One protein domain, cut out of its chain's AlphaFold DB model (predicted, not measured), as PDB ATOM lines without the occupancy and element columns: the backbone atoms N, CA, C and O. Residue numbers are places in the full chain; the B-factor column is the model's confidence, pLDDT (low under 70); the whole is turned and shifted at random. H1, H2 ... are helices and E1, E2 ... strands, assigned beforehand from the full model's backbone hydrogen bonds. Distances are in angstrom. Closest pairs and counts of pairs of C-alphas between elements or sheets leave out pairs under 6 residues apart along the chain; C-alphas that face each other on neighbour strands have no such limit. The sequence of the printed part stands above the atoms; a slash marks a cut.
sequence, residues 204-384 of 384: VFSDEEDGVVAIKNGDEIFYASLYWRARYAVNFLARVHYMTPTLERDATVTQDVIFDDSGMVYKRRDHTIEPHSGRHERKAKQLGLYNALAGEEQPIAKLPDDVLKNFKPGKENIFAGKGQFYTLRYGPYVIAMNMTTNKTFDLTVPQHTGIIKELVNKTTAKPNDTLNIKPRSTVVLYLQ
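Overview. This is residues 204 to 384 of the 384 residues of an uncharacterized protein of Phycisphaerales bacterium (UniProt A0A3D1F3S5). Three strand layers are stacked: a twisted six-strand sheet in the middle, a five-strand sheet crossing one face at 45 degrees, and the short pair E11 and E14 over part of the other face. The stretch between E6 and E9 reaches away from this stack, holding the two-strand ribbon E7 and E8, little H2 and, at its far end, H1. The printed part has 181 residues, with 15 named strands and two named helices, H1 between E7 and E8 and H2 between E8 and E9; under half of the residues, 90, are in named elements, mostly strand, and the four sheets are antiparallel. It is only just compact, close to loose, with a radius of gyration of the C-alphas of 18.5 A and spans of 56 by 43 by 24 A.

Arrangement. The largest sheet runs E6, residues 256 to 258, E9, 325 to 330, E10, 333 to 338, E15, 377 to 383, E12, 356 to 358, and E13, 363 to 365. It is twisted, its strands' lines turning by 84 degrees from edge to edge. N 258 and O 325, 2.8 A, N 328 and O 335, 2.9 A, N 336 and O 379, 2.9 A, N 382 and O 357, 2.8 A, and N 358 and O 363, 2.8 A, are within hydrogen-bond range across its neighbour pairs in turn. The second sheet is a meander, each strand the antiparallel neighbour of the one before: E1, residues 204 to 207, E2, 212 to 217, E3, 220 to 225, E4, 237 to 244, and E5, 247 to 254. Its pairs include N 205 and O 214, 2.8 A, N 215 and O 222, 2.8 A, N 223 and O 241, 2.8 A, and N 240 and O 251, 2.9 A. The two sheets are face to face, their best planes 17 degrees apart; the closest C-alphas of E1 and E15 are those of Ser 206 and Thr 378, 6.5 A. E5 bends by 56 degrees at residue 250 and runs on into E6 at 45 degrees. E11, residues 345 to 348, and E14, residues 370 to 373, pair through N 347 and O 371, 2.9 A, and complete the stack of sheets, three sheets face to face in turn; the closest C-alphas of E10 and E14, Asn 338 and Ile 373, are 6.5 A apart. E7, residues 261 to 267, pairs with E8, residues 297 to 301, through N 266 and O 298, 2.9 A. H1, residues 281 to 286, and H2, residues 305 to 308, are apart and on neither large sheet. In H1 every O i to N i+4 pair is within hydrogen-bond range; H2 is too short for one.

Along the chain. E1 begins at C-alpha 204, (-37.282, 32.936, 25.744). E4 is 22.7 A long, E5 20.9 A and E15 19.9 A. H1 ends at C-alpha 286, (-74.924, 42.341, 54.670), and E15 at C-alpha 383, (-31.022, 25.527, 37.455).

Size, cuts and confidence. The C-alphas farthest apart, Gln 286 and Thr 363, are 58.1 A apart. The printed part has no cut. The links E3 to E4, E7 to H1 and H2 to E9 are long. Mean pLDDT of the printed part is 94.6, with residues 275 to 276 under 70.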
ATOM      1  N   VAL A 204     -36.778  32.000  24.742       98.69
ATOM      2  CA  VAL A 204     -37.282  32.936  25.744       98.69
ATOM      3  C   VAL A 204     -37.815  34.153  25.011       98.69
ATOM      4  O   VAL A 204     -37.097  34.793  24.244       98.69
ATOM      5  N   PHE A 205     -39.072  34.485  25.264       98.69
ATOM      6  CA  PHE A 205     -39.645  35.774  24.929       98.69
ATOM      7  C   PHE A 205     -39.861  36.544  26.226       98.69
ATOM      8  O   PHE A 205     -40.505  36.048  27.147       98.69
ATOM      9  N   SER A 206     -39.343  37.762  26.298       98.25
ATOM     10  CA  SER A 206     -39.629  38.707  27.375       98.25
ATOM     11  C   SER A 206     -40.254  39.963  26.796       98.25
ATOM     12  O   SER A 206     -39.947  40.332  25.666       98.25
ATOM     13  N   ASP A 207     -41.067  40.655  27.579       97.94
ATOM     14  CA  ASP A 207     -41.499  42.015  27.290       97.94
ATOM     15  C   ASP A 207     -41.349  42.871  28.547       97.94
ATOM     16  O   ASP A 207     -42.139  42.793  29.484       97.94
ATOM     17  N   GLU A 208     -40.298  43.685  28.569       97.44
ATOM     18  CA  GLU A 208     -39.942  44.566  29.676       97.44
ATOM     19  C   GLU A 208     -40.865  45.784  29.774       97.44
ATOM     20  O   GLU A 208     -40.762  46.558  30.722       97.44
ATOM     21  N   GLU A 209     -41.733  46.029  28.793       95.62
ATOM     22  CA  GLU A 209     -42.778  47.039  28.898       95.62
ATOM     23  C   GLU A 209     -44.054  46.481  29.516       95.62
ATOM     24  O   GLU A 209     -44.682  47.234  30.261       95.62
ATOM     25  N   ASP A 210     -44.366  45.202  29.282       94.62
ATOM     26  CA  ASP A 210     -45.535  44.500  29.837       94.62
ATOM     27  C   ASP A 210     -45.242  43.609  31.060       94.62
ATOM     28  O   ASP A 210     -46.165  43.086  31.692       94.62
ATOM     29  N   GLY A 211     -43.967  43.465  31.430       96.44
ATOM     30  CA  GLY A 211     -43.516  42.695  32.590       96.44
ATOM     31  C   GLY A 211     -43.797  41.217  32.480       96.44
ATOM     32  O   GLY A 211     -44.157  40.603  33.482       96.44
ATOM     33  N   VAL A 212     -43.704  40.661  31.278       97.69
ATOM     34  CA  VAL A 212     -44.014  39.253  31.040       97.69
ATOM     35  C   VAL A 212     -42.862  38.500  30.429       97.69
ATOM     36  O   VAL A 212     -42.044  39.051  29.695       97.69
ATOM     37  N   VAL A 213     -42.827  37.210  30.729       98.62
ATOM     38  CA  VAL A 213     -41.914  36.260  30.111       98.62
ATOM     39  C   VAL A 213     -42.677  35.002  29.708       98.62
ATOM     40  O   VAL A 213     -43.619  34.589  30.386       98.62
ATOM     41  N   ALA A 214     -42.278  34.424  28.585       98.75
ATOM     42  CA  ALA A 214     -42.751  33.162  28.049       98.75
ATOM     43  C   ALA A 214     -41.528  32.339  27.644       98.75
ATOM     44  O   ALA A 214     -40.690  32.797  26.863       98.75
ATOM     45  N   ILE A 215     -41.400  31.146  28.205       98.81
ATOM     46  CA  ILE A 215     -40.231  30.286  28.049       98.81
ATOM     47  C   ILE A 215     -40.700  28.941  27.524       98.81
ATOM     48  O   ILE A 215     -41.614  28.341  28.091       98.81
ATOM     49  N   LYS A 216     -40.026  28.467  26.480       98.62
ATOM     50  CA  LYS A 216     -40.047  27.074  26.050       98.62
ATOM     51  C   LYS A 216     -38.673  26.466  26.290       98.62
ATOM     52  O   LYS A 216     -37.681  26.992  25.787       98.62
ATOM     53  N   ASN A 217     -38.629  25.377  27.047       97.56
ATOM     54  CA  ASN A 217     -37.403  24.659  27.385       97.56
ATOM     55  C   ASN A 217     -37.676  23.149  27.314       97.56
ATOM     56  O   ASN A 217     -38.141  22.532  28.273       97.56
ATOM     57  N   GLY A 218     -37.471  22.566  26.135       95.50
ATOM     58  CA  GLY A 218     -37.928  21.233  25.773       95.50
ATOM     59  C   GLY A 218     -39.455  21.141  25.783       95.50
ATOM     60  O   GLY A 218     -40.159  21.898  25.102       95.50
ATOM     61  N   ASP A 219     -39.966  20.205  26.580       94.75
ATOM     62  CA  ASP A 219     -41.401  20.019  26.806       94.75
ATOM     63  C   ASP A 219     -41.937  20.859  27.984       94.75
ATOM     64  O   ASP A 219     -43.125  20.789  28.296       94.75
ATOM     65  N   GLU A 220     -41.086  21.657  28.642       97.00
ATOM     66  CA  GLU A 220     -41.526  22.620  29.652       97.00
ATOM     67  C   GLU A 220     -41.964  23.937  29.003       97.00
ATOM     68  O   GLU A 220     -41.289  24.472  28.114       97.00
ATOM     69  N   ILE A 221     -43.071  24.489  29.500       98.44
ATOM     70  CA  ILE A 221     -43.545  25.832  29.166       98.44
ATOM     71  C   ILE A 221     -43.704  26.616  30.461       98.44
ATOM     72  O   ILE A 221     -44.313  26.142  31.421       98.44
ATOM     73  N   PHE A 222     -43.169  27.830  30.492       98.69
ATOM     74  CA  PHE A 222     -43.276  28.697  31.653       98.69
ATOM     75  C   PHE A 222     -43.656  30.117  31.255       98.69
ATOM     76  O   PHE A 222     -42.939  30.778  30.505       98.69
ATOM     77  N   TYR A 223     -44.768  30.594  31.801       98.56
ATOM     78  CA  TYR A 223     -45.198  31.979  31.710       98.56
ATOM     79  C   TYR A 223     -45.117  32.651  33.075       98.56
ATOM     80  O   TYR A 223     -45.459  32.051  34.098       98.56
ATOM     81  N   ALA A 224     -44.731  33.925  33.091       98.19
ATOM     82  CA  ALA A 224     -44.829  34.750  34.287       98.19
ATOM     83  C   ALA A 224     -45.226  36.191  33.956       98.19
ATOM     84  O   ALA A 224     -44.765  36.752  32.964       98.19
ATOM     85  N   SER A 225     -46.033  36.794  34.830       97.06
ATOM     86  CA  SER A 225     -46.282  38.236  34.897       97.06
ATOM     87  C   SER A 225     -45.704  38.794  36.192       97.06
ATOM     88  O   SER A 225     -46.091  38.375  37.284       97.06
ATOM     89  N   LEU A 226     -44.780  39.744  36.059       97.38
ATOM     90  CA  LEU A 226     -43.959  40.291  37.137       97.38
ATOM     91  C   LEU A 226     -44.550  41.549  37.777       97.38
ATOM     92  O   LEU A 226     -43.956  42.093  38.686       97.38
ATOM     93  N   TYR A 227     -45.717  42.037  37.379       93.44
ATOM     94  CA  TYR A 227     -46.429  43.060  38.168       93.44
ATOM     95  C   TYR A 227     -47.930  42.810  38.165       93.44
ATOM     96  O   TYR A 227     -48.772  43.707  38.065       93.44
ATOM     97  N   TRP A 228     -48.272  41.532  38.286       92.62
ATOM     98  CA  TRP A 228     -49.639  41.063  38.266       92.62
ATOM     99  C   TRP A 228     -50.487  41.753  39.345       92.62
ATOM    100  O   TRP A 228     -50.149  41.790  40.527       92.62
ATOM    101  N   ARG A 229     -51.622  42.322  38.932       89.62
ATOM    102  CA  ARG A 229     -52.578  43.059  39.781       89.62
ATOM    103  C   ARG A 229     -52.009  44.293  40.532       89.62
ATOM    104  O   ARG A 229     -52.707  44.851  41.379       89.62
ATOM    105  N   ALA A 230     -50.841  44.827  40.152       92.62
ATOM    106  CA  ALA A 230     -50.220  46.049  40.696       92.62
ATOM    107  C   ALA A 230     -50.751  47.393  40.107       92.62
ATOM    108  O   ALA A 230     -50.001  48.204  39.572       92.62
ATOM    109  N   ARG A 231     -52.065  47.675  40.181       89.62
ATOM    110  CA  ARG A 231     -52.680  48.855  39.499       89.62
ATOM    111  C   ARG A 231     -52.712  50.141  40.309       89.62
ATOM    112  O   ARG A 231     -53.010  51.207  39.775       89.62
ATOM    113  N   TYR A 232     -52.552  50.005  41.617       93.00
ATOM    114  CA  TYR A 232     -52.659  51.115  42.561       93.00
ATOM    115  C   TYR A 232     -51.332  51.396  43.257       93.00
ATOM    116  O   TYR A 232     -51.112  52.534  43.651       93.00
ATOM    117  N   ALA A 233     -50.496  50.370  43.416       95.88
ATOM    118  CA  ALA A 233     -49.248  50.382  44.162       95.88
ATOM    119  C   ALA A 233     -48.453  49.102  43.863       95.88
ATOM    120  O   ALA A 233     -49.001  48.145  43.300       95.88
ATOM    121  N   VAL A 234     -47.176  49.095  44.242       97.06
ATOM    122  CA  VAL A 234     -46.303  47.920  44.172       97.06
ATOM    123  C   VAL A 234     -46.807  46.901  45.192       97.06
ATOM    124  O   VAL A 234     -46.986  47.226  46.364       97.06
ATOM    125  N   ASN A 235     -47.071  45.674  44.744       94.88
ATOM    126  CA  ASN A 235     -47.653  44.620  45.582       94.88
ATOM    127  C   ASN A 235     -46.711  43.430  45.826       94.88
ATOM    128  O   ASN A 235     -47.083  42.540  46.579       94.88
ATOM    129  N   PHE A 236     -45.519  43.411  45.213       96.88
ATOM    130  CA  PHE A 236     -44.525  42.331  45.331       96.88
ATOM    131  C   PHE A 236     -45.038  40.947  44.901       96.88
ATOM    132  O   PHE A 236     -44.508  39.924  45.332       96.88
ATOM    133  N   LEU A 237     -46.065  40.901  44.043       96.19
ATOM    134  CA  LEU A 237     -46.669  39.659  43.566       96.19
ATOM    135  C   LEU A 237     -46.390  39.437  42.083       96.19
ATOM    136  O   LEU A 237     -46.577  40.337  41.263       96.19
ATOM    137  N   ALA A 238     -46.012  38.209  41.750       97.56
ATOM    138  CA  ALA A 238     -46.011  37.687  40.396       97.56
ATOM    139  C   ALA A 238     -47.126  36.647  40.232       97.56
ATOM    140  O   ALA A 238     -47.561  36.014  41.201       97.56
ATOM    141  N   ARG A 239     -47.562  36.439  38.991       96.94
ATOM    142  CA  ARG A 239     -48.409  35.305  38.603       96.94
ATOM    143  C   ARG A 239     -47.628  34.415  37.662       96.94
ATOM    144  O   ARG A 239     -46.973  34.925  36.758       96.94
ATOM    145  N   VAL A 240     -47.696  33.113  37.889       97.88
ATOM    146  CA  VAL A 240     -46.961  32.123  37.115       97.88
ATOM    147  C   VAL A 240     -47.879  31.037  36.594       97.88
ATOM    148  O   VAL A 240     -48.770  30.599  37.314       97.88
ATOM    149  N   HIS A 241     -47.594  30.570  35.383       97.75
ATOM    150  CA  HIS A 241     -48.185  29.373  34.811       97.75
ATOM    151  C   HIS A 241     -47.059  28.471  34.298       97.75
ATOM    152  O   HIS A 241     -46.363  28.805  33.341       97.75
ATOM    153  N   TYR A 242     -46.825  27.364  35.001       98.06
ATOM    154  CA  TYR A 242     -45.726  26.439  34.747       98.06
ATOM    155  C   TYR A 242     -46.254  25.062  34.368       98.06
ATOM    156  O   TYR A 242     -46.951  24.425  35.157       98.06
ATOM    157  N   MET A 243     -45.883  24.601  33.180       97.31
ATOM    158  CA  MET A 243     -46.307  23.342  32.585       97.31
ATOM    159  C   MET A 243     -45.097  22.470  32.266       97.31
ATOM    160  O   MET A 243     -44.095  22.925  31.716       97.31
ATOM    161  N   THR A 244     -45.224  21.190  32.579       95.62
ATOM    162  CA  THR A 244     -44.311  20.101  32.218       95.62
ATOM    163  C   THR A 244     -45.156  18.929  31.702       95.62
ATOM    164  O   THR A 244     -46.369  18.922  31.923       95.62
ATOM    165  N   PRO A 245     -44.559  17.870  31.125       93.00
ATOM    166  CA  PRO A 245     -45.315  16.692  30.687       93.00
ATOM    167  C   PRO A 245     -46.163  15.996  31.765       93.00
ATOM    168  O   PRO A 245     -47.031  15.198  31.430       93.00
ATOM    169  N   THR A 246     -45.889  16.240  33.051       94.69
ATOM    170  CA  THR A 246     -46.534  15.524  34.170       94.69
ATOM    171  C   THR A 246     -47.181  16.439  35.205       94.69
ATOM    172  O   THR A 246     -47.778  15.956  36.166       94.69
ATOM    173  N   LEU A 247     -47.054  17.756  35.044       94.38
ATOM    174  CA  LEU A 247     -47.463  18.730  36.048       94.38
ATOM    175  C   LEU A 247     -47.792  20.065  35.397       94.38
ATOM    176  O   LEU A 247     -46.998  20.583  34.617       94.38
ATOM    177  N   GLU A 248     -48.885  20.660  35.851       95.31
ATOM    178  CA  GLU A 248     -49.259  22.041  35.583       95.31
ATOM    179  C   GLU A 248     -49.493  22.765  36.913       95.31
ATOM    180  O   GLU A 248     -50.075  22.209  37.852       95.31
ATOM    181  N   ARG A 249     -48.983  23.992  37.033       95.62
ATOM    182  CA  ARG A 249     -49.152  24.848  38.209       95.62
ATOM    183  C   ARG A 249     -49.453  26.272  37.792       95.62
ATOM    184  O   ARG A 249     -48.638  26.912  37.133       95.62
ATOM    185  N   ASP A 250     -50.566  26.782  38.296       94.38
ATOM    186  CA  ASP A 250     -50.928  28.190  38.239       94.38
ATOM    187  C   ASP A 250     -50.905  28.774  39.660       94.38
ATOM    188  O   ASP A 250     -51.603  28.291  40.558       94.38
ATOM    189  N   ALA A 251     -50.050  29.769  39.903       95.44
ATOM    190  CA  ALA A 251     -49.807  30.285  41.248       95.44
ATOM    191  C   ALA A 251     -49.544  31.792  41.276       95.44
ATOM    192  O   ALA A 251     -48.898  32.358  40.398       95.44
ATOM    193  N   THR A 252     -49.995  32.440  42.351       96.31
ATOM    194  CA  THR A 252     -49.531  33.778  42.731       96.31
ATOM    195  C   THR A 252     -48.426  33.615  43.762       96.31
ATOM    196  O   THR A 252     -48.616  32.923  44.762       96.31
ATOM    197  N   VAL A 253     -47.279  34.238  43.517       97.56
ATOM    198  CA  VAL A 253     -46.074  34.092  44.341       97.56
ATOM    199  C   VAL A 253     -45.474  35.451  44.661       97.56
ATOM    200  O   VAL A 253     -45.706  36.427  43.950       97.56
ATOM    201  N   THR A 254     -44.707  35.517  45.743       97.56
ATOM    202  CA  THR A 254     -43.932  36.707  46.090       97.56
ATOM    203  C   THR A 254     -42.690  36.818  45.214       97.56
ATOM    204  O   THR A 254     -42.134  35.806  44.782       97.56
ATOM    205  N   GLN A 255     -42.230  38.041  44.994       98.06
ATOM    206  CA  GLN A 255     -41.018  38.349  44.237       98.06
ATOM    207  C   GLN A 255     -40.340  39.601  44.800       98.06
ATOM    208  O   GLN A 255     -40.967  40.376  45.528       98.06
ATOM    209  N   ASP A 256     -39.102  39.841  44.384       98.31
ATOM    210  CA  ASP A 256     -38.375  41.056  44.734       98.31
ATOM    211  C   ASP A 256     -38.590  42.138  43.675       98.31
ATOM    212  O   ASP A 256     -38.568  41.872  42.470       98.31
ATOM    213  N   VAL A 257     -38.781  43.377  44.134       98.44
ATOM    214  CA  VAL A 257     -39.014  44.540  43.272       98.44
ATOM    215  C   VAL A 257     -38.166  45.711  43.752       98.44
ATOM    216  O   VAL A 257     -38.298  46.150  44.892       98.44
ATOM    217  N   ILE A 258     -37.338  46.260  42.864       98.44
ATOM    218  CA  ILE A 258     -36.639  47.532  43.079       98.44
ATOM    219  C   ILE A 258     -37.426  48.631  42.375       98.44
ATOM    220  O   ILE A 258     -37.770  48.506  41.198       98.44
ATOM    221  N   PHE A 259     -37.704  49.721  43.081       97.88
ATOM    222  CA  PHE A 259     -38.438  50.869  42.558       97.88
ATOM    223  C   PHE A 259     -37.997  52.158  43.254       97.88
ATOM    224  O   PHE A 259     -37.528  52.129  44.389       97.88
ATOM    225  N   ASP A 260     -38.167  53.293  42.573       97.19
ATOM    226  CA  ASP A 260     -38.027  54.603  43.209       97.19
ATOM    227  C   ASP A 260     -39.339  54.907  43.948       97.19
ATOM    228  O   ASP A 260     -40.407  54.910  43.329       97.19
ATOM    229  N   ASP A 261     -39.280  55.141  45.258       95.50
ATOM    230  CA  ASP A 261     -40.461  55.445  46.069       95.50
ATOM    231  C   ASP A 261     -40.977  56.866  45.773       95.50
ATOM    232  O   ASP A 261     -40.209  57.822  45.633       95.50
ATOM    233  N   SER A 262     -42.298  57.009  45.661       96.50
ATOM    234  CA  SER A 262     -42.954  58.313  45.535       96.50
ATOM    235  C   SER A 262     -43.184  59.019  46.878       96.50
ATOM    236  O   SER A 262     -43.522  60.201  46.888       96.50
ATOM    237  N   GLY A 263     -43.062  58.300  47.998       96.56
ATOM    238  CA  GLY A 263     -43.498  58.728  49.328       96.56
ATOM    239  C   GLY A 263     -45.014  58.636  49.539       96.56
ATOM    240  O   GLY A 263     -45.509  58.988  50.610       96.56
ATOM    241  N   MET A 264     -45.773  58.184  48.533       97.19
ATOM    242  CA  MET A 264     -47.214  57.959  48.634       97.19
ATOM    243  C   MET A 264     -47.527  56.490  48.919       97.19
ATOM    244  O   MET A 264     -46.843  55.578  48.459       97.19
ATOM    245  N   VAL A 265     -48.645  56.271  49.606       97.50
ATOM    246  CA  VAL A 265     -49.141  54.940  49.966       97.50
ATOM    247  C   VAL A 265     -50.561  54.757  49.447       97.50
ATOM    248  O   VAL A 265     -51.401  55.658  49.532       97.50
ATOM    249  N   TYR A 266     -50.850  53.567  48.926       96.19
ATOM    250  CA  TYR A 266     -52.208  53.101  48.689       96.19
ATOM    251  C   TYR A 266     -52.664  52.230  49.855       96.19
ATOM    252  O   TYR A 266     -52.059  51.203  50.148       96.19
ATOM    253  N   LYS A 267     -53.778  52.614  50.482       95.50
ATOM    254  CA  LYS A 267     -54.448  51.794  51.489       95.50
ATOM    255  C   LYS A 267     -55.547  50.965  50.841       95.50
ATOM    256  O   LYS A 267     -56.500  51.521  50.283       95.50
ATOM    257  N   ARG A 268     -55.430  49.639  50.916       91.88
ATOM    258  CA  ARG A 268     -56.385  48.718  50.299       91.88
ATOM    259  C   ARG A 268     -57.777  48.917  50.887       91.88
ATOM    260  O   ARG A 268     -57.981  48.849  52.098       91.88
ATOM    261  N   ARG A 269     -58.748  49.152  50.006       90.50
ATOM    262  CA  ARG A 269     -60.156  49.293  50.390       90.50
ATOM    263  C   ARG A 269     -60.731  47.955  50.829       90.50
ATOM    264  O   ARG A 269     -60.360  46.907  50.306       90.50
ATOM    265  N   ASP A 270     -61.715  48.018  51.714       90.88
ATOM    266  CA  ASP A 270     -62.507  46.865  52.135       90.88
ATOM    267  C   ASP A 270     -63.579  46.495  51.090       90.88
ATOM    268  O   ASP A 270     -64.782  46.487  51.358       90.88
ATOM    269  N   HIS A 271     -63.122  46.248  49.862       89.56
ATOM    270  CA  HIS A 271     -63.934  45.721  48.773       89.56
ATOM    271  C   HIS A 271     -63.704  44.210  48.649       89.56
ATOM    272  O   HIS A 271     -62.565  43.761  48.528       89.56
ATOM    273  N   THR A 272     -64.781  43.440  48.686       84.19
ATOM    274  CA  THR A 272     -64.840  41.980  48.783       84.19
ATOM    275  C   THR A 272     -64.974  41.270  47.440       84.19
ATOM    276  O   THR A 272     -64.360  40.224  47.266       84.19
ATOM    277  N   ILE A 273     -65.770  41.800  46.504       70.75
ATOM    278  CA  ILE A 273     -66.130  41.093  45.258       70.75
ATOM    279  C   ILE A 273     -65.515  41.792  44.051       70.75
ATOM    280  O   ILE A 273     -64.844  41.172  43.233       70.75
ATOM    281  N   GLU A 274     -65.735  43.101  43.941       71.25
ATOM    282  CA  GLU A 274     -65.232  43.898  42.826       71.25
ATOM    283  C   GLU A 274     -64.308  44.977  43.378       71.25
ATOM    284  O   GLU A 274     -64.760  46.102  43.643       71.25
ATOM    285  N   PRO A 275     -63.004  44.672  43.540       65.00
ATOM    286  CA  PRO A 275     -62.059  45.582  44.180       65.00
ATOM    287  C   PRO A 275     -62.011  46.966  43.512       65.00
ATOM    288  O   PRO A 275     -61.658  47.947  44.161       65.00
ATOM    289  N   HIS A 276     -62.438  47.070  42.249       67.25
ATOM    290  CA  HIS A 276     -62.409  48.291  41.446       67.25
ATOM    291  C   HIS A 276     -63.729  49.079  41.345       67.25
ATOM    292  O   HIS A 276     -63.665  50.281  41.107       67.25
ATOM    293  N   SER A 277     -64.911  48.464  41.486       72.62
ATOM    294  CA  SER A 277     -66.200  49.152  41.244       72.62
ATOM    295  C   SER A 277     -67.024  49.369  42.518       72.62
ATOM    296  O   SER A 277     -67.876  50.253  42.555       72.62
ATOM    297  N   GLY A 278     -66.812  48.541  43.549       76.75
ATOM    298  CA  GLY A 278     -67.637  48.531  44.755       76.75
ATOM    299  C   GLY A 278     -69.101  48.100  44.533       76.75
ATOM    300  O   GLY A 278     -69.897  48.123  45.473       76.75
ATOM    301  N   ARG A 279     -69.486  47.703  43.307       84.12
ATOM    302  CA  ARG A 279     -70.888  47.507  42.889       84.12
ATOM    303  C   ARG A 279     -71.649  46.509  43.763       84.12
ATOM    304  O   ARG A 279     -72.839  46.688  44.009       84.12
ATOM    305  N   HIS A 280     -70.964  45.472  44.240       85.12
ATOM    306  CA  HIS A 280     -71.566  44.375  45.000       85.12
ATOM    307  C   HIS A 280     -71.257  44.414  46.505       85.12
ATOM    308  O   HIS A 280     -71.683  43.525  47.244       85.12
ATOM    309  N   GLU A 281     -70.591  45.465  46.992       89.69
ATOM    310  CA  GLU A 281     -70.104  45.512  48.375       89.69
ATOM    311  C   GLU A 281     -71.223  45.562  49.400       89.69
ATOM    312  O   GLU A 281     -71.168  44.852  50.397       89.69
ATOM    313  N   ARG A 282     -72.297  46.318  49.139       89.75
ATOM    314  CA  ARG A 282     -73.445  46.367  50.056       89.75
ATOM    315  C   ARG A 282     -73.979  44.966  50.368       89.75
ATOM    316  O   ARG A 282     -74.255  44.667  51.526       89.75
ATOM    317  N   LYS A 283     -74.100  44.112  49.346       91.00
ATOM    318  CA  LYS A 283     -74.570  42.730  49.498       91.00
ATOM    319  C   LYS A 283     -73.570  41.897  50.298       91.00
ATOM    320  O   LYS A 283     -73.974  41.160  51.188       91.00
ATOM    321  N   ALA A 284     -72.277  42.039  50.018       90.75
ATOM    322  CA  ALA A 284     -71.239  41.327  50.752       90.75
ATOM    323  C   ALA A 284     -71.203  41.710  52.241       90.75
ATOM    324  O   ALA A 284     -71.188  40.829  53.098       90.75
ATOM    325  N   LYS A 285     -71.296  43.006  52.567       91.50
ATOM    326  CA  LYS A 285     -71.327  43.486  53.959       91.50
ATOM    327  C   LYS A 285     -72.558  43.009  54.722       91.50
ATOM    328  O   LYS A 285     -72.443  42.663  55.889       91.50
ATOM    329  N   GLN A 286     -73.717  42.925  54.067       94.56
ATOM    330  CA  GLN A 286     -74.924  42.341  54.670       94.56
ATOM    331  C   GLN A 286     -74.760  40.857  55.026       94.56
ATOM    332  O   GLN A 286     -75.405  40.387  55.957       94.56
ATOM    333  N   LEU A 287     -73.888  40.136  54.318       94.75
ATOM    334  CA  LEU A 287     -73.525  38.749  54.616       94.75
ATOM    335  C   LEU A 287     -72.365  38.635  55.622       94.75
ATOM    336  O   LEU A 287     -71.882  37.534  55.863       94.75
ATOM    337  N   GLY A 288     -71.892  39.751  56.185       94.31
ATOM    338  CA  GLY A 288     -70.743  39.767  57.090       94.31
ATOM    339  C   GLY A 288     -69.412  39.455  56.400       94.31
ATOM    340  O   GLY A 288     -68.480  39.001  57.059       94.31
ATOM    341  N   LEU A 289     -69.309  39.667  55.082       92.81
ATOM    342  CA  LEU A 289     -68.085  39.421  54.321       92.81
ATOM    343  C   LEU A 289     -67.205  40.676  54.277       92.81
ATOM    344  O   LEU A 289     -67.650  41.780  53.942       92.81
ATOM    345  N   TYR A 290     -65.923  40.488  54.578       91.44
ATOM    346  CA  TYR A 290     -64.912  41.542  54.626       91.44
ATOM    347  C   TYR A 290     -63.652  41.098  53.894       91.44
ATOM    348  O   TYR A 290     -63.336  39.910  53.850       91.44
ATOM    349  N   ASN A 291     -62.954  42.048  53.274       90.62
ATOM    350  CA  ASN A 291     -61.691  41.749  52.624       90.62
ATOM    351  C   ASN A 291     -60.627  41.553  53.709       90.62
ATOM    352  O   ASN A 291     -60.329  42.480  54.457       90.62
ATOM    353  N   ALA A 292     -60.037  40.359  53.774       91.44
ATOM    354  CA  ALA A 292     -59.013  40.018  54.763       91.44
ATOM    355  C   ALA A 292     -57.756  40.906  54.680       91.44
ATOM    356  O   ALA A 292     -57.007  41.005  55.644       91.44
ATOM    357  N   LEU A 293     -57.538  41.553  53.534       90.94
ATOM    358  CA  LEU A 293     -56.406  42.439  53.269       90.94
ATOM    359  C   LEU A 293     -56.811  43.924  53.341       90.94
ATOM    360  O   LEU A 293     -56.045  44.803  52.949       90.94
ATOM    361  N   ALA A 294     -58.027  44.234  53.802       93.00
ATOM    362  CA  ALA A 294     -58.469  45.609  53.992       93.00
ATOM    363  C   ALA A 294     -57.522  46.369  54.931       93.00
ATOM    364  O   ALA A 294     -57.159  45.889  56.002       93.00
ATOM    365  N   GLY A 295     -57.151  47.584  54.537       94.31
ATOM    366  CA  GLY A 295     -56.244  48.425  55.309       94.31
ATOM    367  C   GLY A 295     -54.758  48.142  55.098       94.31
ATOM    368  O   GLY A 295     -53.968  48.937  55.596       94.31
ATOM    369  N   GLU A 296     -54.385  47.100  54.342       94.94
ATOM    370  CA  GLU A 296     -53.005  46.881  53.891       94.94
ATOM    371  C   GLU A 296     -52.483  48.140  53.187       94.94
ATOM    372  O   GLU A 296     -53.145  48.692  52.300       94.94
ATOM    373  N   GLU A 297     -51.305  48.593  53.596       96.50
ATOM    374  CA  GLU A 297     -50.623  49.746  53.024       96.50
ATOM    375  C   GLU A 297     -49.562  49.275  52.033       96.50
ATOM    376  O   GLU A 297     -48.704  48.461  52.365       96.50
ATOM    377  N   GLN A 298     -49.645  49.776  50.801       96.81
ATOM    378  CA  GLN A 298     -48.758  49.402  49.704       96.81
ATOM    379  C   GLN A 298     -48.051  50.645  49.145       96.81
ATOM    380  O   GLN A 298     -48.723  51.656  48.897       96.81
ATOM    381  N   PRO A 299     -46.726  50.598  48.928       97.94
ATOM    382  CA  PRO A 299     -45.968  51.741  48.435       97.94
ATOM    383  C   PRO A 299     -46.265  52.009  46.957       97.94
ATOM    384  O   PRO A 299     -46.422  51.089  46.151       97.94
ATOM    385  N   ILE A 300     -46.333  53.284  46.584       98.19
ATOM    386  CA  ILE A 300     -46.554  53.707  45.199       98.19
ATOM    387  C   ILE A 300     -45.205  54.050  44.568       98.19
ATOM    388  O   ILE A 300     -44.464  54.883  45.093       98.19
ATOM    389  N   ALA A 301     -44.907  53.447  43.417       97.25
ATOM    390  CA  ALA A 301     -43.712  53.777  42.648       97.25
ATOM    391  C   ALA A 301     -43.783  55.216  42.114       97.25
ATOM    392  O   ALA A 301     -44.860  55.733  41.809       97.25
ATOM    393  N   LYS A 302     -42.631  55.874  41.968       95.69
ATOM    394  CA  LYS A 302     -42.535  57.221  41.402       95.69
ATOM    395  C   LYS A 302     -43.094  57.251  39.976       95.69
ATOM    396  O   LYS A 302     -42.630  56.531  39.094       95.69
ATOM    397  N   LEU A 303     -44.084  58.115  39.756       93.19
ATOM    398  CA  LEU A 303     -44.716  58.322  38.453       93.19
ATOM    399  C   LEU A 303     -43.941  59.365  37.624       93.19
ATOM    400  O   LEU A 303     -43.285  60.230  38.210       93.19
ATOM    401  N   PRO A 304     -44.058  59.341  36.283       91.81
ATOM    402  CA  PRO A 304     -43.599  60.438  35.432       91.81
ATOM    403  C   PRO A 304     -44.230  61.786  35.819       91.81
ATOM    404  O   PRO A 304     -45.410  61.842  36.178       91.81
ATOM    405  N   ASP A 305     -43.466  62.877  35.720       90.94
ATOM    406  CA  ASP A 305     -43.887  64.215  36.175       90.94
ATOM    407  C   ASP A 305     -45.138  64.741  35.445       90.94
ATOM    408  O   ASP A 305     -45.975  65.433  36.033       90.94
ATOM    409  N   ASP A 306     -45.292  64.412  34.161       88.38
ATOM    410  CA  ASP A 306     -46.448  64.774  33.334       88.38
ATOM    411  C   ASP A 306     -47.716  63.983  33.694       88.38
ATOM    412  O   ASP A 306     -48.829  64.484  33.524       88.38
ATOM    413  N   VAL A 307     -47.560  62.797  34.283       89.25
ATOM    414  CA  VAL A 307     -48.659  61.961  34.784       89.25
ATOM    415  C   VAL A 307     -49.030  62.324  36.224       89.25
ATOM    416  O   VAL A 307     -50.216  62.350  36.576       89.25
ATOM    417  N   LEU A 308     -48.035  62.645  37.059       88.06
ATOM    418  CA  LEU A 308     -48.195  62.910  38.493       88.06
ATOM    419  C   LEU A 308     -49.224  64.014  38.780       88.06
ATOM    420  O   LEU A 308     -50.009  63.890  39.719       88.06
ATOM    421  N   LYS A 309     -49.292  65.046  37.930       85.88
ATOM    422  CA  LYS A 309     -50.219  66.190  38.066       85.88
ATOM    423  C   LYS A 309     -51.692  65.781  38.200       85.88
ATOM    424  O   LYS A 309     -52.467  66.487  38.837       85.88
ATOM    425  N   ASN A 310     -52.078  64.646  37.612       82.50
ATOM    426  CA  ASN A 310     -53.463  64.162  37.553       82.50
ATOM    427  C   ASN A 310     -53.693  62.868  38.359       82.50
ATOM    428  O   ASN A 310     -54.760  62.236  38.252       82.50
ATOM    429  N   PHE A 311     -52.692  62.452  39.137       90.94
ATOM    430  CA  PHE A 311     -52.713  61.225  39.920       90.94
ATOM    431  C   PHE A 311     -53.190  61.469  41.357       90.94
ATOM    432  O   PHE A 311     -52.970  62.523  41.948       90.94
ATOM    433  N   LYS A 312     -53.873  60.468  41.921       92.50
ATOM    434  CA  LYS A 312     -54.267  60.408  43.333       92.50
ATOM    435  C   LYS A 312     -54.144  58.956  43.803       92.50
ATOM    436  O   LYS A 312     -54.598  58.080  43.060       92.50
ATOM    437  N   PRO A 313     -53.618  58.675  45.007       94.06
ATOM    438  CA  PRO A 313     -53.602  57.318  45.550       94.06
ATOM    439  C   PRO A 313     -54.980  56.643  45.496       94.06
ATOM    440  O   PRO A 313     -56.007  57.250  45.803       94.06
ATOM    441  N   GLY A 314     -55.009  55.383  45.053       88.69
ATOM    442  CA  GLY A 314     -56.244  54.621  44.830       88.69
ATOM    443  C   GLY A 314     -56.982  54.934  43.523       88.69
ATOM    444  O   GLY A 314     -58.022  54.327  43.257       88.69
ATOM    445  N   LYS A 315     -56.463  55.843  42.688       89.44
ATOM    446  CA  LYS A 315     -56.838  55.952  41.272       89.44
ATOM    447  C   LYS A 315     -55.986  54.977  40.462       89.44
ATOM    448  O   LYS A 315     -54.785  54.869  40.673       89.44
ATOM    449  N   GLU A 316     -56.626  54.271  39.542       89.00
ATOM    450  CA  GLU A 316     -55.981  53.295  38.665       89.00
ATOM    451  C   GLU A 316     -54.899  53.949  37.799       89.00
ATOM    452  O   GLU A 316     -55.181  54.898  37.065       89.00
ATOM    453  N   ASN A 317     -53.670  53.467  38.005       90.62
ATOM    454  CA  ASN A 317     -52.372  53.913  37.509       90.62
ATOM    455  C   ASN A 317     -51.588  52.907  36.634       90.62
ATOM    456  O   ASN A 317     -51.171  51.912  37.217       90.62
ATOM    457  N   ILE A 318     -51.293  53.103  35.341       89.69
ATOM    458  CA  ILE A 318     -50.374  52.172  34.626       89.69
ATOM    459  C   ILE A 318     -48.924  52.186  35.155       89.69
ATOM    460  O   ILE A 318     -48.160  51.257  34.906       89.69
ATOM    461  N   PHE A 319     -48.536  53.233  35.885       92.38
ATOM    462  CA  PHE A 319     -47.202  53.403  36.463       92.38
ATOM    463  C   PHE A 319     -47.168  53.138  37.973       92.38
ATOM    464  O   PHE A 319     -46.114  52.830  38.513       92.38
ATOM    465  N   ALA A 320     -48.308  53.245  38.665       93.69
ATOM    466  CA  ALA A 320     -48.348  53.328  40.128       93.69
ATOM    467  C   ALA A 320     -47.788  52.087  40.850       93.69
ATOM    468  O   ALA A 320     -47.195  52.218  41.919       93.69
ATOM    469  N   GLY A 321     -47.969  50.892  40.279       94.12
ATOM    470  CA  GLY A 321     -47.402  49.653  40.818       94.12
ATOM    471  C   GLY A 321     -46.247  49.074  40.016       94.12
ATOM    472  O   GLY A 321     -45.891  47.916  40.217       94.12
ATOM    473  N   LYS A 322     -45.662  49.865  39.113       94.62
ATOM    474  CA  LYS A 322     -44.595  49.420  38.224       94.62
ATOM    475  C   LYS A 322     -43.229  49.790  38.801       94.62
ATOM    476  O   LYS A 322     -42.819  50.947  38.771       94.62
ATOM    477  N   GLY A 323     -42.523  48.790  39.310       96.12
ATOM    478  CA  GLY A 323     -41.112  48.878  39.651       96.12
ATOM    479  C   GLY A 323     -40.178  48.983  38.445       96.12
ATOM    480  O   GLY A 323     -40.587  48.952  37.284       96.12
ATOM    481  N   GLN A 324     -38.894  49.133  38.750       97.81
ATOM    482  CA  GLN A 324     -37.802  49.315  37.796       97.81
ATOM    483  C   GLN A 324     -37.093  48.003  37.467       97.81
ATOM    484  O   GLN A 324     -36.680  47.800  36.324       97.81
ATOM    485  N   PHE A 325     -36.971  47.121  38.459       98.62
ATOM    486  CA  PHE A 325     -36.316  45.829  38.328       98.62
ATOM    487  C   PHE A 325     -37.043  44.778  39.153       98.62
ATOM    488  O   PHE A 325     -37.433  45.049  40.288       98.62
ATOM    489  N   TYR A 326     -37.218  43.596  38.576       98.69
ATOM    490  CA  TYR A 326     -37.952  42.490  39.181       98.69
ATOM    491  C   TYR A 326     -37.078  41.256  39.201       98.69
ATOM    492  O   TYR A 326     -36.432  40.959  38.196       98.69
ATOM    493  N   THR A 327     -37.088  40.533  40.318       98.69
ATOM    494  CA  THR A 327     -36.466  39.212  40.418       98.69
ATOM    495  C   THR A 327     -37.484  38.202  40.927       98.69
ATOM    496  O   THR A 327     -38.042  38.357  42.010       98.69
ATOM    497  N   LEU A 328     -37.713  37.151  40.142       98.69
ATOM    498  CA  LEU A 328     -38.623  36.059  40.461       98.69
ATOM    499  C   LEU A 328     -37.858  34.738  40.468       98.69
ATOM    500  O   LEU A 328     -37.177  34.408  39.500       98.69
ATOM    501  N   ARG A 329     -38.039  33.940  41.522       98.00
ATOM    502  CA  ARG A 329     -37.608  32.541  41.564       98.00
ATOM    503  C   ARG A 329     -38.825  31.631  41.662       98.00
ATOM    504  O   ARG A 329     -39.588  31.729  42.620       98.00
ATOM    505  N   TYR A 330     -38.983  30.723  40.705       97.94
ATOM    506  CA  TYR A 330     -40.056  29.732  40.718       97.94
ATOM    507  C   TYR A 330     -39.618  28.436  40.042       97.94
ATOM    508  O   TYR A 330     -39.125  28.446  38.915       97.94
ATOM    509  N   GLY A 331     -39.805  27.308  40.731       95.19
ATOM    510  CA  GLY A 331     -39.297  26.022  40.255       95.19
ATOM    511  C   GLY A 331     -37.787  26.099  39.962       95.19
ATOM    512  O   GLY A 331     -37.044  26.632  40.793       95.19
ATOM    513  N   PRO A 332     -37.325  25.604  38.801       96.75
ATOM    514  CA  PRO A 332     -35.922  25.689  38.395       96.75
ATOM    515  C   PRO A 332     -35.538  27.042  37.765       96.75
ATOM    516  O   PRO A 332     -34.389  27.209  37.363       96.75
ATOM    517  N   TYR A 333     -36.458  28.007  37.666       98.56
ATOM    518  CA  TYR A 333     -36.219  29.278  36.980       98.56
ATOM    519  C   TYR A 333     -35.906  30.418  37.956       98.56
ATOM    520  O   TYR A 333     -36.580  30.595  38.975       98.56
ATOM    521  N   VAL A 334     -34.917  31.237  37.592       98.69
ATOM    522  CA  VAL A 334     -34.693  32.578  38.150       98.69
ATOM    523  C   VAL A 334     -34.774  33.587  37.014       98.69
ATOM    524  O   VAL A 334     -34.019  33.505  36.051       98.69
ATOM    525  N   ILE A 335     -35.696  34.535  37.123       98.88
ATOM    526  CA  ILE A 335     -35.945  35.577  36.129       98.88
ATOM    527  C   ILE A 335     -35.557  36.913  36.740       98.88
ATOM    528  O   ILE A 335     -36.006  37.235  37.837       98.88
ATOM    529  N   ALA A 336     -34.772  37.697  36.010       98.75
ATOM    530  CA  ALA A 336     -34.442  39.071  36.355       98.75
ATOM    531  C   ALA A 336     -34.794  39.988  35.187       98.75
ATOM    532  O   ALA A 336     -34.297  39.789  34.081       98.75
ATOM    533  N   MET A 337     -35.642  40.988  35.421       98.88
ATOM    534  CA  MET A 337     -36.172  41.852  34.368       98.88
ATOM    535  C   MET A 337     -35.939  43.323  34.688       98.88
ATOM    536  O   MET A 337     -36.471  43.845  35.667       98.88
ATOM    537  N   ASN A 338     -35.189  44.005  33.820       98.69
ATOM    538  CA  ASN A 338     -34.963  45.442  33.889       98.69
ATOM    539  C   ASN A 338     -35.943  46.188  32.980       98.69
ATOM    540  O   ASN A 338     -35.834  46.168  31.753       98.69
ATOM    541  N   MET A 339     -36.879  46.901  33.602       96.56
ATOM    542  CA  MET A 339     -37.911  47.675  32.914       96.56
ATOM    543  C   MET A 339     -37.463  49.092  32.537       96.56
ATOM    544  O   MET A 339     -38.193  49.811  31.854       96.56
ATOM    545  N   THR A 340     -36.292  49.532  32.996       97.06
ATOM    546  CA  THR A 340     -35.803  50.894  32.752       97.06
ATOM    547  C   THR A 340     -35.141  51.017  31.386       97.06
ATOM    548  O   THR A 340     -34.679  50.037  30.808       97.06
ATOM    549  N   THR A 341     -35.069  52.243  30.869       96.00
ATOM    550  CA  THR A 341     -34.371  52.573  29.614       96.00
ATOM    551  C   THR A 341     -32.953  53.097  29.833       96.00
ATOM    552  O   THR A 341     -32.221  53.284  28.867       96.00
ATOM    553  N   ASN A 342     -32.549  53.330  31.085       97.06
ATOM    554  CA  ASN A 342     -31.320  54.054  31.407       97.06
ATOM    555  C   ASN A 342     -30.560  53.557  32.648       97.06
ATOM    556  O   ASN A 342     -29.456  54.044  32.882       97.06
ATOM    557  N   LYS A 343     -31.107  52.632  33.449       97.88
ATOM    558  CA  LYS A 343     -30.413  52.069  34.618       97.88
ATOM    559  C   LYS A 343     -29.960  50.644  34.324       97.88
ATOM    560  O   LYS A 343     -30.594  49.925  33.553       97.88
ATOM    561  N   THR A 344     -28.876  50.229  34.957       98.38
ATOM    562  CA  THR A 344     -28.460  48.827  35.044       98.38
ATOM    563  C   THR A 344     -28.762  48.303  36.443       98.38
ATOM    564  O   THR A 344     -28.811  49.076  37.400       98.38
ATOM    565  N   PHE A 345     -28.980  46.997  36.554       98.62
ATOM    566  CA  PHE A 345     -29.169  46.313  37.832       98.62
ATOM    567  C   PHE A 345     -28.297  45.073  37.879       98.62
ATOM    568  O   PHE A 345     -27.976  44.512  36.836       98.62
ATOM    569  N   ASP A 346     -27.952  44.634  39.077       98.19
ATOM    570  CA  ASP A 346     -27.137  43.448  39.271       98.19
ATOM    571  C   ASP A 346     -28.006  42.294  39.771       98.19
ATOM    572  O   ASP A 346     -28.833  42.458  40.669       98.19
ATOM    573  N   LEU A 347     -27.806  41.116  39.184       98.06
ATOM    574  CA  LEU A 347     -28.348  39.852  39.665       98.06
ATOM    575  C   LEU A 347     -27.193  38.980  40.152       98.06
ATOM    576  O   LEU A 347     -26.335  38.583  39.363       98.06
ATOM    577  N   THR A 348     -27.203  38.616  41.429       97.75
ATOM    578  CA  THR A 348     -26.313  37.570  41.937       97.75
ATOM    579  C   THR A 348     -26.838  36.201  41.513       97.75
ATOM    580  O   THR A 348     -27.974  35.835  41.822       97.75
ATOM    581  N   VAL A 349     -26.010  35.428  40.811       97.88
ATOM    582  CA  VAL A 349     -26.342  34.068  40.381       97.88
ATOM    583  C   VAL A 349     -26.491  33.184  41.622       97.88
ATOM    584  O   VAL A 349     -25.563  33.124  42.441       97.88
ATOM    585  N   PRO A 350     -27.629  32.486  41.790       96.31
ATOM    586  CA  PRO A 350     -27.881  31.688  42.980       96.31
ATOM    587  C   PRO A 350     -26.846  30.573  43.137       96.31
ATOM    588  O   PRO A 350     -26.308  30.043  42.164       96.31
ATOM    589  N   GLN A 351     -26.625  30.169  44.386       95.81
ATOM    590  CA  GLN A 351     -25.916  28.930  44.667       95.81
ATOM    591  C   GLN A 351     -26.669  27.737  44.082       95.81
ATOM    592  O   GLN A 351     -27.860  27.560  44.341       95.81
ATOM    593  N   HIS A 352     -25.956  26.922  43.305       96.12
ATOM    594  CA  HIS A 352     -26.458  25.691  42.707       96.12
ATOM    595  C   HIS A 352     -25.294  24.734  42.458       96.12
ATOM    596  O   HIS A 352     -24.215  25.167  42.057       96.12
ATOM    597  N   THR A 353     -25.495  23.443  42.706       93.88
ATOM    598  CA  THR A 353     -24.463  22.414  42.486       93.88
ATOM    599  C   THR A 353     -24.434  21.904  41.046       93.88
ATOM    600  O   THR A 353     -23.439  21.316  40.632       93.88
ATOM    601  N   GLY A 354     -25.529  22.091  40.303       94.88
ATOM    602  CA  GLY A 354     -25.664  21.693  38.905       94.88
ATOM    603  C   GLY A 354     -25.266  22.789  37.917       94.88
ATOM    604  O   GLY A 354     -24.727  23.837  38.277       94.88
ATOM    605  N   ILE A 355     -25.558  22.546  36.639       97.00
ATOM    606  CA  ILE A 355     -25.318  23.517  35.567       97.00
ATOM    607  C   ILE A 355     -26.379  24.619  35.656       97.00
ATOM    608  O   ILE A 355     -27.574  24.340  35.724       97.00
ATOM    609  N   ILE A 356     -25.944  25.879  35.609       98.31
ATOM    610  CA  ILE A 356     -26.835  27.037  35.501       98.31
ATOM    611  C   ILE A 356     -26.794  27.530  34.061       98.31
ATOM    612  O   ILE A 356     -25.794  28.102  33.627       98.31
ATOM    613  N   LYS A 357     -27.876  27.327  33.312       98.06
ATOM    614  CA  LYS A 357     -27.989  27.845  31.943       98.06
ATOM    615  C   LYS A 357     -28.635  29.218  31.951       98.06
ATOM    616  O   LYS A 357     -29.661  29.400  32.591       98.06
ATOM    617  N   GLU A 358     -28.075  30.154  31.201       97.94
ATOM    618  CA  GLU A 358     -28.718  31.423  30.878       97.94
ATOM    619  C   GLU A 358     -29.412  31.264  29.521       97.94
ATOM    620  O   GLU A 358     -28.758  31.091  28.490       97.94
ATOM    621  N   LEU A 359     -30.743  31.223  29.537       98.38
ATOM    622  CA  LEU A 359     -31.551  30.779  28.404       98.38
ATOM    623  C   LEU A 359     -31.683  31.830  27.293       98.38
ATOM    624  O   LEU A 359     -31.926  31.450  26.148       98.38
ATOM    625  N   VAL A 360     -31.502  33.123  27.585       96.44
ATOM    626  CA  VAL A 360     -31.660  34.196  26.586       96.44
ATOM    627  C   VAL A 360     -30.472  34.219  25.624       96.44
ATOM    628  O   VAL A 360     -30.655  34.181  24.409       96.44
ATOM    629  N   ASN A 361     -29.248  34.216  26.151       94.94
ATOM    630  CA  ASN A 361     -28.007  34.210  25.370       94.94
ATOM    631  C   ASN A 361     -27.449  32.797  25.150       94.94
ATOM    632  O   ASN A 361     -26.420  32.646  24.493       94.94
ATOM    633  N   LYS A 362     -28.111  31.764  25.688       95.94
ATOM    634  CA  LYS A 362     -27.725  30.348  25.561       95.94
ATOM    635  C   LYS A 362     -26.310  30.078  26.083       95.94
ATOM    636  O   LYS A 362     -25.527  29.356  25.468       95.94
ATOM    637  N   THR A 363     -25.984  30.670  27.231       96.62
ATOM    638  CA  THR A 363     -24.677  30.527  27.895       96.62
ATOM    639  C   THR A 363     -24.802  29.769  29.217       96.62
ATOM    640  O   THR A 363     -25.885  29.337  29.606       96.62
ATOM    641  N   THR A 364     -23.681  29.549  29.906       97.12
ATOM    642  CA  THR A 364     -23.654  28.999  31.270       97.12
ATOM    643  C   THR A 364     -23.187  30.085  32.230       97.12
ATOM    644  O   THR A 364     -22.210  30.775  31.943       97.12
ATOM    645  N   ALA A 365     -23.863  30.219  33.368       96.50
ATOM    646  CA  ALA A 365     -23.477  31.121  34.447       96.50
ATOM    647  C   ALA A 365     -22.781  30.341  35.572       96.50
ATOM    648  O   ALA A 365     -23.043  29.149  35.759       96.50
ATOM    649  N   LYS A 366     -21.899  30.997  36.338       96.62
ATOM    650  CA  LYS A 366     -21.277  30.379  37.517       96.62
ATOM    651  C   LYS A 366     -21.990  30.832  38.794       96.62
ATOM    652  O   LYS A 366     -22.351  32.003  38.895       96.62
ATOM    653  N   PRO A 367     -22.177  29.943  39.782       96.50
ATOM    654  CA  PRO A 367     -22.726  30.321  41.082       96.50
ATOM    655  C   PRO A 367     -21.943  31.478  41.727       96.50
ATOM    656  O   PRO A 367     -20.717  31.487  41.663       96.50
ATOM    657  N   ASN A 368     -22.639  32.408  42.393       95.31
ATOM    658  CA  ASN A 368     -22.103  33.655  42.979       95.31
ATOM    659  C   ASN A 368     -21.550  34.701  42.001       95.31
ATOM    660  O   ASN A 368     -21.179  35.785  42.459       95.31
ATOM    661  N   ASP A 369     -21.508  34.444  40.691       95.81
ATOM    662  CA  ASP A 369     -21.197  35.517  39.748       95.81
ATOM    663  C   ASP A 369     -22.280  36.602  39.817       95.81
ATOM    664  O   ASP A 369     -23.427  36.359  40.196       95.81
ATOM    665  N   THR A 370     -21.913  37.824  39.444       97.50
ATOM    666  CA  THR A 370     -22.859  38.932  39.312       97.50
ATOM    667  C   THR A 370     -23.103  39.207  37.837       97.50
ATOM    668  O   THR A 370     -22.172  39.510  37.091       97.50
ATOM    669  N   LEU A 371     -24.360  39.094  37.413       97.56
ATOM    670  CA  LEU A 371     -24.800  39.422  36.064       97.56
ATOM    671  C   LEU A 371     -25.332  40.850  36.039       97.56
ATOM    672  O   LEU A 371     -26.265  41.180  36.768       97.56
ATOM    673  N   ASN A 372     -24.769  41.680  35.163       97.50
ATOM    674  CA  ASN A 372     -25.260  43.034  34.952       97.50
ATOM    675  C   ASN A 372     -26.401  43.043  33.925       97.50
ATOM    676  O   ASN A 372     -26.214  42.714  32.751       97.50
ATOM    677  N   ILE A 373     -27.589  43.430  34.376       98.19
ATOM    678  CA  ILE A 373     -28.827  43.451  33.604       98.19
ATOM    679  C   ILE A 373     -29.004  44.836  32.982       98.19
ATOM    680  O   ILE A 373     -29.337  45.821  33.652       98.19
ATOM    681  N   LYS A 374     -28.772  44.910  31.670       98.38
ATOM    682  CA  LYS A 374     -28.846  46.141  30.871       98.38
ATOM    683  C   LYS A 374     -30.264  46.732  30.845       98.38
ATOM    684  O   LYS A 374     -31.225  45.989  31.069       98.38
ATOM    685  N   PRO A 375     -30.421  48.033  30.540       98.56
ATOM    686  CA  PRO A 375     -31.738  48.611  30.294       98.56
ATOM    687  C   PRO A 375     -32.536  47.793  29.277       98.56
ATOM    688  O   PRO A 375     -31.961  47.316  28.297       98.56
ATOM    689  N   ARG A 376     -33.847  47.649  29.505       97.81
ATOM    690  CA  ARG A 376     -34.769  46.892  28.639       97.81
ATOM    691  C   ARG A 376     -34.263  45.493  28.290       97.81
ATOM    692  O   ARG A 376     -34.324  45.066  27.141       97.81
ATOM    693  N   SER A 377     -33.752  44.782  29.290       98.38
ATOM    694  CA  SER A 377     -33.314  43.402  29.118       98.38
ATOM    695  C   SER A 377     -33.797  42.502  30.244       98.38
ATOM    696  O   SER A 377     -34.051  42.944  31.369       98.38
ATOM    697  N   THR A 378     -33.910  41.225  29.906       98.75
ATOM    698  CA  THR A 378     -34.286  40.152  30.814       98.75
ATOM    699  C   THR A 378     -33.207  39.081  30.775       98.75
ATOM    700  O   THR A 378     -32.670  38.777  29.711       98.75
ATOM    701  N   VAL A 379     -32.907  38.504  31.932       98.62
ATOM    702  CA  VAL A 379     -32.095  37.294  32.082       98.62
ATOM    703  C   VAL A 379     -32.982  36.194  32.642       98.62
ATOM    704  O   VAL A 379     -33.774  36.434  33.556       98.62
ATOM    705  N   VAL A 380     -32.833  34.985  32.101       98.75
ATOM    706  CA  VAL A 380     -33.527  33.793  32.592       98.75
ATOM    707  C   VAL A 380     -32.497  32.712  32.864       98.75
ATOM    708  O   VAL A 380     -31.888  32.177  31.939       98.75
ATOM    709  N   LEU A 381     -32.313  32.379  34.136       98.81
ATOM    710  CA  LEU A 381     -31.469  31.276  34.569       98.81
ATOM    711  C   LEU A 381     -32.321  30.025  34.786       98.81
ATOM    712  O   LEU A 381     -33.355  30.092  35.447       98.81
ATOM    713  N   TYR A 382     -31.857  28.890  34.273       98.44
ATOM    714  CA  TYR A 382     -32.413  27.563  34.524       98.44
ATOM    715  C   TYR A 382     -31.404  26.728  35.314       98.44
ATOM    716  O   TYR A 382     -30.271  26.514  34.867       98.44
ATOM    717  N   LEU A 383     -31.817  26.297  36.503       97.75
ATOM    718  CA  LEU A 383     -31.022  25.527  37.455       97.75
ATOM    719  C   LEU A 383     -31.265  24.032  37.201       97.75
ATOM    720  O   LEU A 383     -32.307  23.515  37.602       97.75
ATOM    721  N   GLN A 384     -30.331  23.372  36.504       92.25
ATOM    722  CA  GLN A 384     -30.460  21.964  36.086       92.25
ATOM    723  C   GLN A 384     -30.215  20.960  37.205       92.25
ATOM    724  O   GLN A 384     -29.231  21.161  37.957       92.25
TER     725      GLN A 384